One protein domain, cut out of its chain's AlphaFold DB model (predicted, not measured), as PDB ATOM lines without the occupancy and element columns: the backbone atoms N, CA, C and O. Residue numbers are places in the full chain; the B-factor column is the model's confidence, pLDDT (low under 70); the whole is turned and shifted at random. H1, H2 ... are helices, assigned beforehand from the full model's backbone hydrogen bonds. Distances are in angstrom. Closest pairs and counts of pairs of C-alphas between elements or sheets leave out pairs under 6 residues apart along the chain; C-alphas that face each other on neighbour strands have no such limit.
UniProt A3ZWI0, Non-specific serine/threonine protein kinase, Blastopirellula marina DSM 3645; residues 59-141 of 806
ATOM      1  N   VAL A  59     191.689 368.351 269.762       36.16
ATOM      2  CA  VAL A  59     191.935 366.993 270.271       36.16
ATOM      3  C   VAL A  59     193.005 366.392 269.365       36.16
ATOM      4  O   VAL A  59     192.716 365.674 268.409       36.16
ATOM      5  N   GLU A  60     194.256 366.764 269.623       35.31
ATOM      6  CA  GLU A  60     195.414 366.154 268.978       35.31
ATOM      7  C   GLU A  60     195.968 365.059 269.887       35.31
ATOM      8  O   GLU A  60     196.691 365.310 270.849       35.31
ATOM      9  N   CYS A  61     195.595 363.815 269.580       39.09
ATOM     10  CA  CYS A  61     196.221 362.631 270.152       39.09
ATOM     11  C   CYS A  61     197.590 362.405 269.493       39.09
ATOM     12  O   CYS A  61     197.748 361.536 268.636       39.09
ATOM     13  N   GLU A  62     198.578 363.220 269.863       46.44
ATOM     14  CA  GLU A  62     199.985 362.962 269.559       46.44
ATOM     15  C   GLU A  62     200.664 362.280 270.759       46.44
ATOM     16  O   GLU A  62     200.504 362.680 271.916       46.44
ATOM     17  N   LEU A  63     201.417 361.209 270.482       50.88
ATOM     18  CA  LEU A  63     202.145 360.433 271.483       50.88
ATOM     19  C   LEU A  63     203.390 361.215 271.947       50.88
ATOM     20  O   LEU A  63     204.507 360.950 271.500       50.88
ATOM     21  N   HIS A  64     203.193 362.199 272.828       53.25
ATOM     22  CA  HIS A  64     204.253 363.057 273.377       53.25
ATOM     23  C   HIS A  64     205.165 362.315 274.373       53.25
ATOM     24  O   HIS A  64     205.148 362.570 275.579       53.25
ATOM     25  N   LEU A  65     205.990 361.411 273.844       54.62
ATOM     26  CA  LEU A  65     207.118 360.804 274.546       54.62
ATOM     27  C   LEU A  65     208.427 361.549 274.218       54.62
ATOM     28  O   LEU A  65     208.598 362.007 273.084       54.62
ATOM     29  N   PRO A  66     209.355 361.668 275.186       49.56
ATOM     30  CA  PRO A  66     210.550 362.497 275.041       49.56
ATOM     31  C   PRO A  66     211.512 362.005 273.948       49.56
ATOM     32  O   PRO A  66     211.634 360.804 273.674       49.56
ATOM     33  N   THR A  67     212.222 362.940 273.312       49.81
ATOM     34  CA  THR A  67     213.183 362.625 272.238       49.81
ATOM     35  C   THR A  67     214.492 362.020 272.775       49.81
ATOM     36  O   THR A  67     214.843 362.220 273.938       49.81
ATOM     37  N   PRO A  68     215.290 361.302 271.953       42.81
ATOM     38  CA  PRO A  68     216.563 360.736 272.407       42.81
ATOM     39  C   PRO A  68     217.567 361.794 272.891       42.81
ATOM     40  O   PRO A  68     218.373 361.506 273.771       42.81
ATOM     41  N   GLN A  69     217.493 363.022 272.360       49.09
ATOM     42  CA  GLN A  69     218.308 364.160 272.804       49.09
ATOM     43  C   GLN A  69     217.868 364.662 274.189       49.09
ATOM     44  O   GLN A  69     218.709 364.813 275.073       49.09
ATOM     45  N   GLU A  70     216.560 364.797 274.439       47.91
ATOM     46  CA  GLU A  70     216.018 365.062 275.786       47.91
ATOM     47  C   GLU A  70     216.353 363.945 276.795       47.91
ATOM     48  O   GLU A  70     216.303 364.154 278.011       47.91
ATOM     49  N   LEU A  71     216.659 362.739 276.313       49.97
ATOM     50  CA  LEU A  71     217.020 361.555 277.098       49.97
ATOM     51  C   LEU A  71     218.546 361.313 277.164       49.97
ATOM     52  O   LEU A  71     218.979 360.234 277.591       49.97
ATOM     53  N   GLY A  72     219.357 362.313 276.792       38.53
ATOM     54  CA  GLY A  72     220.822 362.294 276.857       38.53
ATOM     55  C   GLY A  72     221.397 361.895 278.228       38.53
ATOM     56  O   GLY A  72     220.713 361.898 279.254       38.53
ATOM     57  N   SER A  73     222.658 361.462 278.245       40.06
ATOM     58  CA  SER A  73     223.258 360.651 279.316       40.06
ATOM     59  C   SER A  73     223.572 361.383 280.631       40.06
ATOM     60  O   SER A  73     224.726 361.616 280.972       40.06
ATOM     61  N   SER A  74     222.538 361.627 281.429       43.75
ATOM     62  CA  SER A  74     222.526 361.400 282.883       43.75
ATOM     63  C   SER A  74     221.061 361.231 283.327       43.75
ATOM     64  O   SER A  74     220.140 361.406 282.521       43.75
ATOM     65  N   LEU A  75     220.792 360.840 284.574       57.16
ATOM     66  CA  LEU A  75     219.424 360.821 285.111       57.16
ATOM     67  C   LEU A  75     219.079 362.209 285.674       57.16
ATOM     68  O   LEU A  75     218.798 362.367 286.857       57.16
ATOM     69  N   LEU A  76     219.148 363.216 284.793       59.72
ATOM     70  CA  LEU A  76     218.773 364.599 285.082       59.72
ATOM     71  C   LEU A  76     217.257 364.670 285.278       59.72
ATOM     72  O   LEU A  76     216.484 364.834 284.328       59.72
ATOM     73  N   LEU A  77     216.849 364.482 286.529       69.94
ATOM     74  CA  LEU A  77     215.525 364.848 287.007       69.94
ATOM     75  C   LEU A  77     215.354 366.371 286.850       69.94
ATOM     76  O   LEU A  77     216.340 367.097 286.995       69.94
ATOM     77  N   PRO A  78     214.139 366.868 286.562       73.88
ATOM     78  CA  PRO A  78     213.868 368.302 286.570       73.88
ATOM     79  C   PRO A  78     214.265 368.944 287.905       73.88
ATOM     80  O   PRO A  78     214.021 368.371 288.972       73.88
ATOM     81  N   GLU A  79     214.850 370.142 287.850       72.31
ATOM     82  CA  GLU A  79     215.127 370.926 289.054       72.31
ATOM     83  C   GLU A  79     213.826 371.194 289.823       72.31
ATOM     84  O   GLU A  79     212.784 371.480 289.233       72.31
ATOM     85  N   GLY A  80     213.871 371.052 291.150       77.00
ATOM     86  CA  GLY A  80     212.697 371.232 292.008       77.00
ATOM     87  C   GLY A  80     211.640 370.120 291.942       77.00
ATOM     88  O   GLY A  80     210.574 370.289 292.528       77.00
ATOM     89  N   LEU A  81     211.887 368.980 291.276       83.12
ATOM     90  CA  LEU A  81     210.940 367.859 291.295       83.12
ATOM     91  C   LEU A  81     210.757 367.307 292.722       83.12
ATOM     92  O   LEU A  81     211.695 366.781 293.318       83.12
ATOM     93  N   GLU A  82     209.529 367.370 293.240       87.56
ATOM     94  CA  GLU A  82     209.154 366.815 294.545       87.56
ATOM     95  C   GLU A  82     208.693 365.348 294.474       87.56
ATOM     96  O   GLU A  82     208.191 364.867 293.454       87.56
ATOM     97  N   LEU A  83     208.799 364.635 295.604       85.62
ATOM     98  CA  LEU A  83     208.399 363.225 295.717       85.62
ATOM     99  C   LEU A  83     206.895 363.026 295.486       85.62
ATOM    100  O   LEU A  83     206.514 362.104 294.768       85.62
ATOM    101  N   ALA A  84     206.058 363.909 296.036       86.25
ATOM    102  CA  ALA A  84     204.609 363.861 295.849       86.25
ATOM    103  C   ALA A  84     204.220 364.050 294.371       86.25
ATOM    104  O   ALA A  84     203.392 363.307 293.846       86.25
ATOM    105  N   THR A  85     204.875 364.983 293.673       88.00
ATOM    106  CA  THR A  85     204.679 365.227 292.235       88.00
ATOM    107  C   THR A  85     205.062 364.004 291.403       88.00
ATOM    108  O   THR A  85     204.282 363.567 290.555       88.00
ATOM    109  N   LEU A  86     206.214 363.385 291.683       87.44
ATOM    110  CA  LEU A  86     206.639 362.164 290.993       87.44
ATOM    111  C   LEU A  86     205.685 360.982 291.255       87.44
ATOM    112  O   LEU A  86     205.366 360.240 290.327       87.44
ATOM    113  N   GLN A  87     205.182 360.825 292.483       87.94
ATOM    114  CA  GLN A  87     204.179 359.808 292.825       87.94
ATOM    115  C   GLN A  87     202.834 360.057 292.122       87.94
ATOM    116  O   GLN A  87     202.224 359.117 291.616       87.94
ATOM    117  N   ALA A  88     202.388 361.312 292.017       88.12
ATOM    118  CA  ALA A  88     201.184 361.670 291.269       88.12
ATOM    119  C   ALA A  88     201.335 361.377 289.764       88.12
ATOM    120  O   ALA A  88     200.420 360.828 289.145       88.12
ATOM    121  N   HIS A  89     202.498 361.679 289.179       91.12
ATOM    122  CA  HIS A  89     202.807 361.314 287.795       91.12
ATOM    123  C   HIS A  89     202.838 359.792 287.598       91.12
ATOM    124  O   HIS A  89     202.301 359.299 286.609       91.12
ATOM    125  N   LEU A  90     203.416 359.040 288.539       89.81
ATOM    126  CA  LEU A  90     203.491 357.581 288.468       89.81
ATOM    127  C   LEU A  90     202.096 356.938 288.471       89.81
ATOM    128  O   LEU A  90     201.794 356.133 287.593       89.81
ATOM    129  N   THR A  91     201.224 357.362 289.390       88.50
ATOM    130  CA  THR A  91     199.819 356.924 289.445       88.50
ATOM    131  C   THR A  91     199.075 357.247 288.147       88.50
ATOM    132  O   THR A  91     198.299 356.433 287.658       88.50
ATOM    133  N   LYS A  92     199.336 358.417 287.548       88.56
ATOM    134  CA  LYS A  92     198.730 358.840 286.277       88.56
ATOM    135  C   LYS A  92     199.239 358.053 285.059       88.56
ATOM    136  O   LYS A  92     198.531 357.990 284.060       88.56
ATOM    137  N   ALA A  93     200.449 357.493 285.117       87.69
ATOM    138  CA  ALA A  93     201.019 356.690 284.035       87.69
ATOM    139  C   ALA A  93     200.460 355.255 283.982       87.69
ATOM    140  O   ALA A  93     200.478 354.649 282.915       87.69
ATOM    141  N   ASP A  94     199.975 354.715 285.111       89.44
ATOM    142  CA  ASP A  94     199.317 353.396 285.197       89.44
ATOM    143  C   ASP A  94     200.185 352.221 284.653       89.44
ATOM    144  O   ASP A  94     199.693 351.223 284.122       89.44
ATOM    145  N   VAL A  95     201.517 352.350 284.765       90.12
ATOM    146  CA  VAL A  95     202.509 351.394 284.222       90.12
ATOM    147  C   VAL A  95     203.033 350.348 285.217       90.12
ATOM    148  O   VAL A  95     203.688 349.407 284.781       90.12
ATOM    149  N   ILE A  96     202.753 350.489 286.517       89.50
ATOM    150  CA  ILE A  96     203.094 349.511 287.571       89.50
ATOM    151  C   ILE A  96     201.794 349.078 288.251       89.50
ATOM    152  O   ILE A  96     200.896 349.904 288.426       89.50
ATOM    153  N   ASP A  97     201.702 347.818 288.677       87.19
ATOM    154  CA  ASP A  97     200.623 347.385 289.561       87.19
ATOM    155  C   ASP A  97     200.689 348.090 290.934       87.19
ATOM    156  O   ASP A  97     201.756 348.297 291.523       87.19
ATOM    157  N   ALA A  98     199.524 348.479 291.458       85.88
ATOM    158  CA  ALA A  98     199.437 349.259 292.687       85.88
ATOM    159  C   ALA A  98     199.819 348.462 293.948       85.88
ATOM    160  O   ALA A  98     200.311 349.057 294.909       85.88
ATOM    161  N   GLU A  99     199.615 347.141 293.972       87.50
ATOM    162  CA  GLU A  99     200.031 346.285 295.086       87.50
ATOM    163  C   GLU A  99     201.522 345.945 294.999       87.50
ATOM    164  O   GLU A  99     202.214 346.005 296.016       87.50
ATOM    165  N   GLU A 100     202.052 345.694 293.801       88.00
ATOM    166  CA  GLU A 100     203.494 345.498 293.576       88.00
ATOM    167  C   GLU A 100     204.318 346.719 294.038       88.00
ATOM    168  O   GLU A 100     205.322 346.587 294.755       88.00
ATOM    169  N   LEU A 101     203.845 347.932 293.722       88.19
ATOM    170  CA  LEU A 101     204.454 349.178 294.189       88.19
ATOM    171  C   LEU A 101     204.383 349.325 295.723       88.19
ATOM    172  O   LEU A 101     205.383 349.685 296.351       88.19
ATOM    173  N   LYS A 102     203.235 349.020 296.351       87.56
ATOM    174  CA  LYS A 102     203.072 349.064 297.823       87.56
ATOM    175  C   LYS A 102     203.981 348.072 298.540       87.56
ATOM    176  O   LYS A 102     204.577 348.429 299.556       87.56
ATOM    177  N   GLN A 103     204.087 346.843 298.034       89.06
ATOM    178  CA  GLN A 103     204.946 345.800 298.598       89.06
ATOM    179  C   GLN A 103     206.415 346.229 298.540       89.06
ATOM    180  O   GLN A 103     207.114 346.182 299.553       89.06
ATOM    181  N   THR A 104     206.853 346.753 297.394       87.69
ATOM    182  CA  THR A 104     208.227 347.240 297.203       87.69
ATOM    183  C   THR A 104     208.557 348.415 298.132       87.69
ATOM    184  O   THR A 104     209.608 348.415 298.774       87.69
ATOM    185  N   LEU A 105     207.640 349.378 298.289       86.56
ATOM    186  CA  LEU A 105     207.811 350.514 299.208       86.56
ATOM    187  C   LEU A 105     207.787 350.116 300.688       86.56
ATOM    188  O   LEU A 105     208.448 350.752 301.507       86.56
ATOM    189  N   SER A 106     207.039 349.066 301.026       87.31
ATOM    190  CA  SER A 106     206.972 348.521 302.384       87.31
ATOM    191  C   SER A 106     208.255 347.760 302.749       87.31
ATOM    192  O   SER A 106     208.688 347.811 303.897       87.31
ATOM    193  N   ALA A 107     208.891 347.098 301.775       87.81
ATOM    194  CA  ALA A 107     210.190 346.447 301.943       87.81
ATOM    195  C   ALA A 107     211.357 347.452 302.017       87.81
ATOM    196  O   ALA A 107     212.301 347.238 302.777       87.81
ATOM    197  N   GLN A 108     211.310 348.544 301.241       85.56
ATOM    198  CA  GLN A 108     212.345 349.586 301.221       85.56
ATOM    199  C   GLN A 108     211.724 350.998 301.225       85.56
ATOM    200  O   GLN A 108     211.474 351.568 300.162       85.56
ATOM    201  N   PRO A 109     211.484 351.603 302.404       83.00
ATOM    202  CA  PRO A 109     210.892 352.935 302.494       83.00
ATOM    203  C   PRO A 109     211.867 354.036 302.050       83.00
ATOM    204  O   PRO A 109     213.016 354.104 302.492       83.00
ATOM    205  N   THR A 110     211.387 354.951 301.206       82.00
ATOM    206  CA  THR A 110     212.204 355.985 300.548       82.00
ATOM    207  C   THR A 110     211.907 357.379 301.097       82.00
ATOM    208  O   THR A 110     210.747 357.786 301.139       82.00
ATOM    209  N   LYS A 111     212.940 358.140 301.478       78.06
ATOM    210  CA  LYS A 111     212.796 359.461 302.128       78.06
ATOM    211  C   LYS A 111     212.893 360.652 301.173       78.06
ATOM    212  O   LYS A 111     212.557 361.766 301.559       78.06
ATOM    213  N   ASN A 112     213.397 360.448 299.959       79.19
ATOM    214  CA  ASN A 112     213.559 361.497 298.954       79.19
ATOM    215  C   ASN A 112     213.408 360.940 297.530       79.19
ATOM    216  O   ASN A 112     213.389 359.725 297.319       79.19
ATOM    217  N   VAL A 113     213.326 361.847 296.556       82.19
ATOM    218  CA  VAL A 113     213.121 361.527 295.133       82.19
ATOM    219  C   VAL A 113     214.212 360.612 294.584       82.19
ATOM    220  O   VAL A 113     213.897 359.651 293.896       82.19
ATOM    221  N   TYR A 114     215.481 360.842 294.930       79.62
ATOM    222  CA  TYR A 114     216.597 360.024 294.445       79.62
ATOM    223  C   TYR A 114     216.517 358.575 294.937       79.62
ATOM    224  O   TYR A 114     216.723 357.654 294.150       79.62
ATOM    225  N   GLN A 115     216.161 358.357 296.207       78.81
ATOM    226  CA  GLN A 115     215.940 357.016 296.759       78.81
ATOM    227  C   GLN A 115     214.756 356.312 296.086       78.81
ATOM    228  O   GLN A 115     214.866 355.135 295.756       78.81
ATOM    229  N   PHE A 116     213.659 357.034 295.834       85.50
ATOM    230  CA  PHE A 116     212.481 356.501 295.143       85.50
ATOM    231  C   PHE A 116     212.782 356.136 293.683       85.50
ATOM    232  O   PHE A 116     212.542 355.005 293.267       85.50
ATOM    233  N   CYS A 117     213.415 357.040 292.935       85.00
ATOM    234  CA  CYS A 117     213.914 356.790 291.584       85.00
ATOM    235  C   CYS A 117     214.855 355.579 291.525       85.00
ATOM    236  O   CYS A 117     214.710 354.738 290.641       85.00
ATOM    237  N   ASN A 118     215.807 355.471 292.459       82.00
ATOM    238  CA  ASN A 118     216.749 354.357 292.479       82.00
ATOM    239  C   ASN A 118     216.046 353.023 292.764       82.00
ATOM    240  O   ASN A 118     216.283 352.068 292.035       82.00
ATOM    241  N   LEU A 119     215.140 352.977 293.750       86.19
ATOM    242  CA  LEU A 119     214.356 351.783 294.085       86.19
ATOM    243  C   LEU A 119     213.541 351.272 292.887       86.19
ATOM    244  O   LEU A 119     213.589 350.089 292.566       86.19
ATOM    245  N   LEU A 120     212.839 352.163 292.178       88.50
ATOM    246  CA  LEU A 120     212.039 351.791 291.003       88.50
ATOM    247  C   LEU A 120     212.891 351.179 289.875       88.50
ATOM    248  O   LEU A 120     212.414 350.298 289.159       88.50
ATOM    249  N   LEU A 121     214.148 351.615 289.731       86.62
ATOM    250  CA  LEU A 121     215.092 351.087 288.742       86.62
ATOM    251  C   LEU A 121     215.754 349.777 289.194       86.62
ATOM    252  O   LEU A 121     215.860 348.848 288.395       86.62
ATOM    253  N   THR A 122     216.216 349.679 290.447       85.31
ATOM    254  CA  THR A 122     216.895 348.473 290.953       85.31
ATOM    255  C   THR A 122     215.932 347.301 291.116       85.31
ATOM    256  O   THR A 122     216.300 346.172 290.794       85.31
ATOM    257  N   SER A 123     214.684 347.566 291.507       87.69
ATOM    258  CA  SER A 123     213.592 346.584 291.526       87.69
ATOM    259  C   SER A 123     213.026 346.262 290.136       87.69
ATOM    260  O   SER A 123     212.129 345.434 290.035       87.69
ATOM    261  N   LYS A 124     213.530 346.897 289.064       88.38
ATOM    262  CA  LYS A 124     213.072 346.746 287.666       88.38
ATOM    263  C   LYS A 124     211.585 347.063 287.423       88.38
ATOM    264  O   LYS A 124     211.057 346.693 286.378       88.38
ATOM    265  N   LEU A 125     210.933 347.788 288.335       89.25
ATOM    266  CA  LEU A 125     209.537 348.217 288.189       89.25
ATOM    267  C   LEU A 125     209.364 349.272 287.090       89.25
ATOM    268  O   LEU A 125     208.318 349.333 286.453       89.25
ATOM    269  N   LEU A 126     210.391 350.098 286.863       90.62
ATOM    270  CA  LEU A 126     210.461 351.021 285.732       90.62
ATOM    271  C   LEU A 126     211.781 350.884 284.982       90.62
ATOM    272  O   LEU A 126     212.842 350.649 285.564       90.62
ATOM    273  N   THR A 127     211.739 351.163 283.684       88.56
ATOM    274  CA  THR A 127     212.938 351.460 282.903       88.56
ATOM    275  C   THR A 127     213.406 352.901 283.129       88.56
ATOM    276  O   THR A 127     212.658 353.782 283.567       88.56
ATOM    277  N   ARG A 128     214.654 353.189 282.737       85.19
ATOM    278  CA  ARG A 128     215.180 354.566 282.703       85.19
ATOM    279  C   ARG A 128     214.369 355.475 281.772       85.19
ATOM    280  O   ARG A 128     214.241 356.660 282.062       85.19
ATOM    281  N   PHE A 129     213.831 354.937 280.675       85.19
ATOM    282  CA  PHE A 129     212.979 355.669 279.735       85.19
ATOM    283  C   PHE A 129     211.660 356.092 280.396       85.19
ATOM    284  O   PHE A 129     211.359 357.286 280.447       85.19
ATOM    285  N   GLN A 130     210.932 355.135 280.985       89.19
ATOM    286  CA  GLN A 130     209.670 355.393 281.681       89.19
ATOM    287  C   GLN A 130     209.860 356.395 282.820       89.19
ATOM    288  O   GLN A 130     209.148 357.394 282.884       89.19
ATOM    289  N   LEU A 131     210.862 356.186 283.682       87.38
ATOM    290  CA  LEU A 131     211.113 357.071 284.819       87.38
ATOM    291  C   LEU A 131     211.403 358.518 284.386       87.38
ATOM    292  O   LEU A 131     210.918 359.448 285.022       87.38
ATOM    293  N   ARG A 132     212.149 358.729 283.292       83.94
ATOM    294  CA  ARG A 132     212.430 360.075 282.758       83.94
ATOM    295  C   ARG A 132     211.182 360.757 282.193       83.94
ATOM    296  O   ARG A 132     211.001 361.949 282.428       83.94
ATOM    297  N   ALA A 133     210.325 360.019 281.488       84.50
ATOM    298  CA  ALA A 133     209.055 360.541 280.982       84.50
ATOM    299  C   ALA A 133     208.106 360.911 282.143       84.50
ATOM    300  O   ALA A 133     207.618 362.040 282.221       84.50
ATOM    301  N   ILE A 134     207.949 360.013 283.121       89.06
ATOM    302  CA  ILE A 134     207.126 360.223 284.324       89.06
ATOM    303  C   ILE A 134     207.657 361.399 285.160       89.06
ATOM    304  O   ILE A 134     206.878 362.261 285.562       89.06
ATOM    305  N   ALA A 135     208.973 361.519 285.357       85.50
ATOM    306  CA  ALA A 135     209.584 362.654 286.056       85.50
ATOM    307  C   ALA A 135     209.264 364.012 285.404       85.50
ATOM    308  O   ALA A 135     209.163 365.015 286.105       85.50
ATOM    309  N   ARG A 136     209.039 364.043 284.084       84.00
ATOM    310  CA  ARG A 136     208.653 365.235 283.305       84.00
ATOM    311  C   ARG A 136     207.137 365.392 283.116       84.00
ATOM    312  O   ARG A 136     206.702 366.269 282.380       84.00
ATOM    313  N   GLY A 137     206.321 364.539 283.741       83.06
ATOM    314  CA  GLY A 137     204.856 364.549 283.610       83.06
ATOM    315  C   GLY A 137     204.319 363.956 282.297       83.06
ATOM    316  O   GLY A 137     203.097 363.872 282.119       83.06
ATOM    317  N   GLN A 138     205.205 363.487 281.409       83.81
ATOM    318  CA  GLN A 138     204.897 362.803 280.149       83.81
ATOM    319  C   GLN A 138     204.412 361.377 280.454       83.81
ATOM    320  O   GLN A 138     205.155 360.404 280.421       83.81
ATOM    321  N   THR A 139     203.145 361.301 280.855       83.31
ATOM    322  CA  THR A 139     202.497 360.113 281.434       83.31
ATOM    323  C   THR A 139     201.601 359.374 280.436       83.31
ATOM    324  O   THR A 139     201.433 358.165 280.548       83.31
ATOM    325  N   ARG A 140     201.068 360.083 279.432       82.19
ATOM    326  CA  ARG A 140     200.292 359.498 278.324       82.19
ATOM    327  C   ARG A 140     201.189 358.719 277.371       82.19
ATOM    328  O   ARG A 140     202.355 359.064 277.197       82.19
ATOM    329  N   GLY A 141     200.640 357.686 276.737       82.38
ATOM    330  CA  GLY A 141     201.369 356.881 275.756       82.38
ATOM    331  C   GLY A 141     202.410 355.911 276.327       82.38
ATOM    332  O   GLY A 141     202.928 355.084 275.581       82.38
TER     333      GLY A 141
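This is residues 59 to 141 of the 806 residues of the protein "Non-specific serine/threonine protein kinase" of Blastopirellula marina DSM 3645 (UniProt A3ZWI0). Four short helices make a small cluster: H1, H3 and H4 form a triangle, H2 sits to one side near H3, and residues 59 to 82, with no named element, trail off on the side away from H2. The 83 printed residues, all helix in class with 39 in helices, under half, hold H1 to H4 in order and no named strand. The whole is compact, with radius of gyration of the C-alphas 12.9 A and spans of 40 by 27 by 22 A.

H1, residues 83 to 93, touches H4, residues 128 to 135, closest at the C-alphas of His 89 and Ile 134, 5.6 A; they run opposite ways at a steep tilt of 69.6 degrees, only just short of about perpendicular. H1 and H3, residues 113 to 122, only just touch, only at their ends, with 3 pairs of C-alphas within 8 A, the closest Leu 83 and Val 113, 5.1 A. H2, residues 98 to 107, is near H3 and apart from H4. Every O i to N i+4 pair is within hydrogen-bond range in H1, H2, H3 and H4.

H1 runs 15.3 A from C-alpha 83 at (208.399, 363.225, 295.717), H2 14.5 A, H3 14.2 A, and H4 10.4 A to C-alpha 135 at (209.584, 362.654, 286.056).

The farthest C-alphas, Val 59 and Ala 107, are 41.9 A apart. The printed part has no cut, and the three links between helices are tight. Residues 59 to 77 have pLDDT under 70.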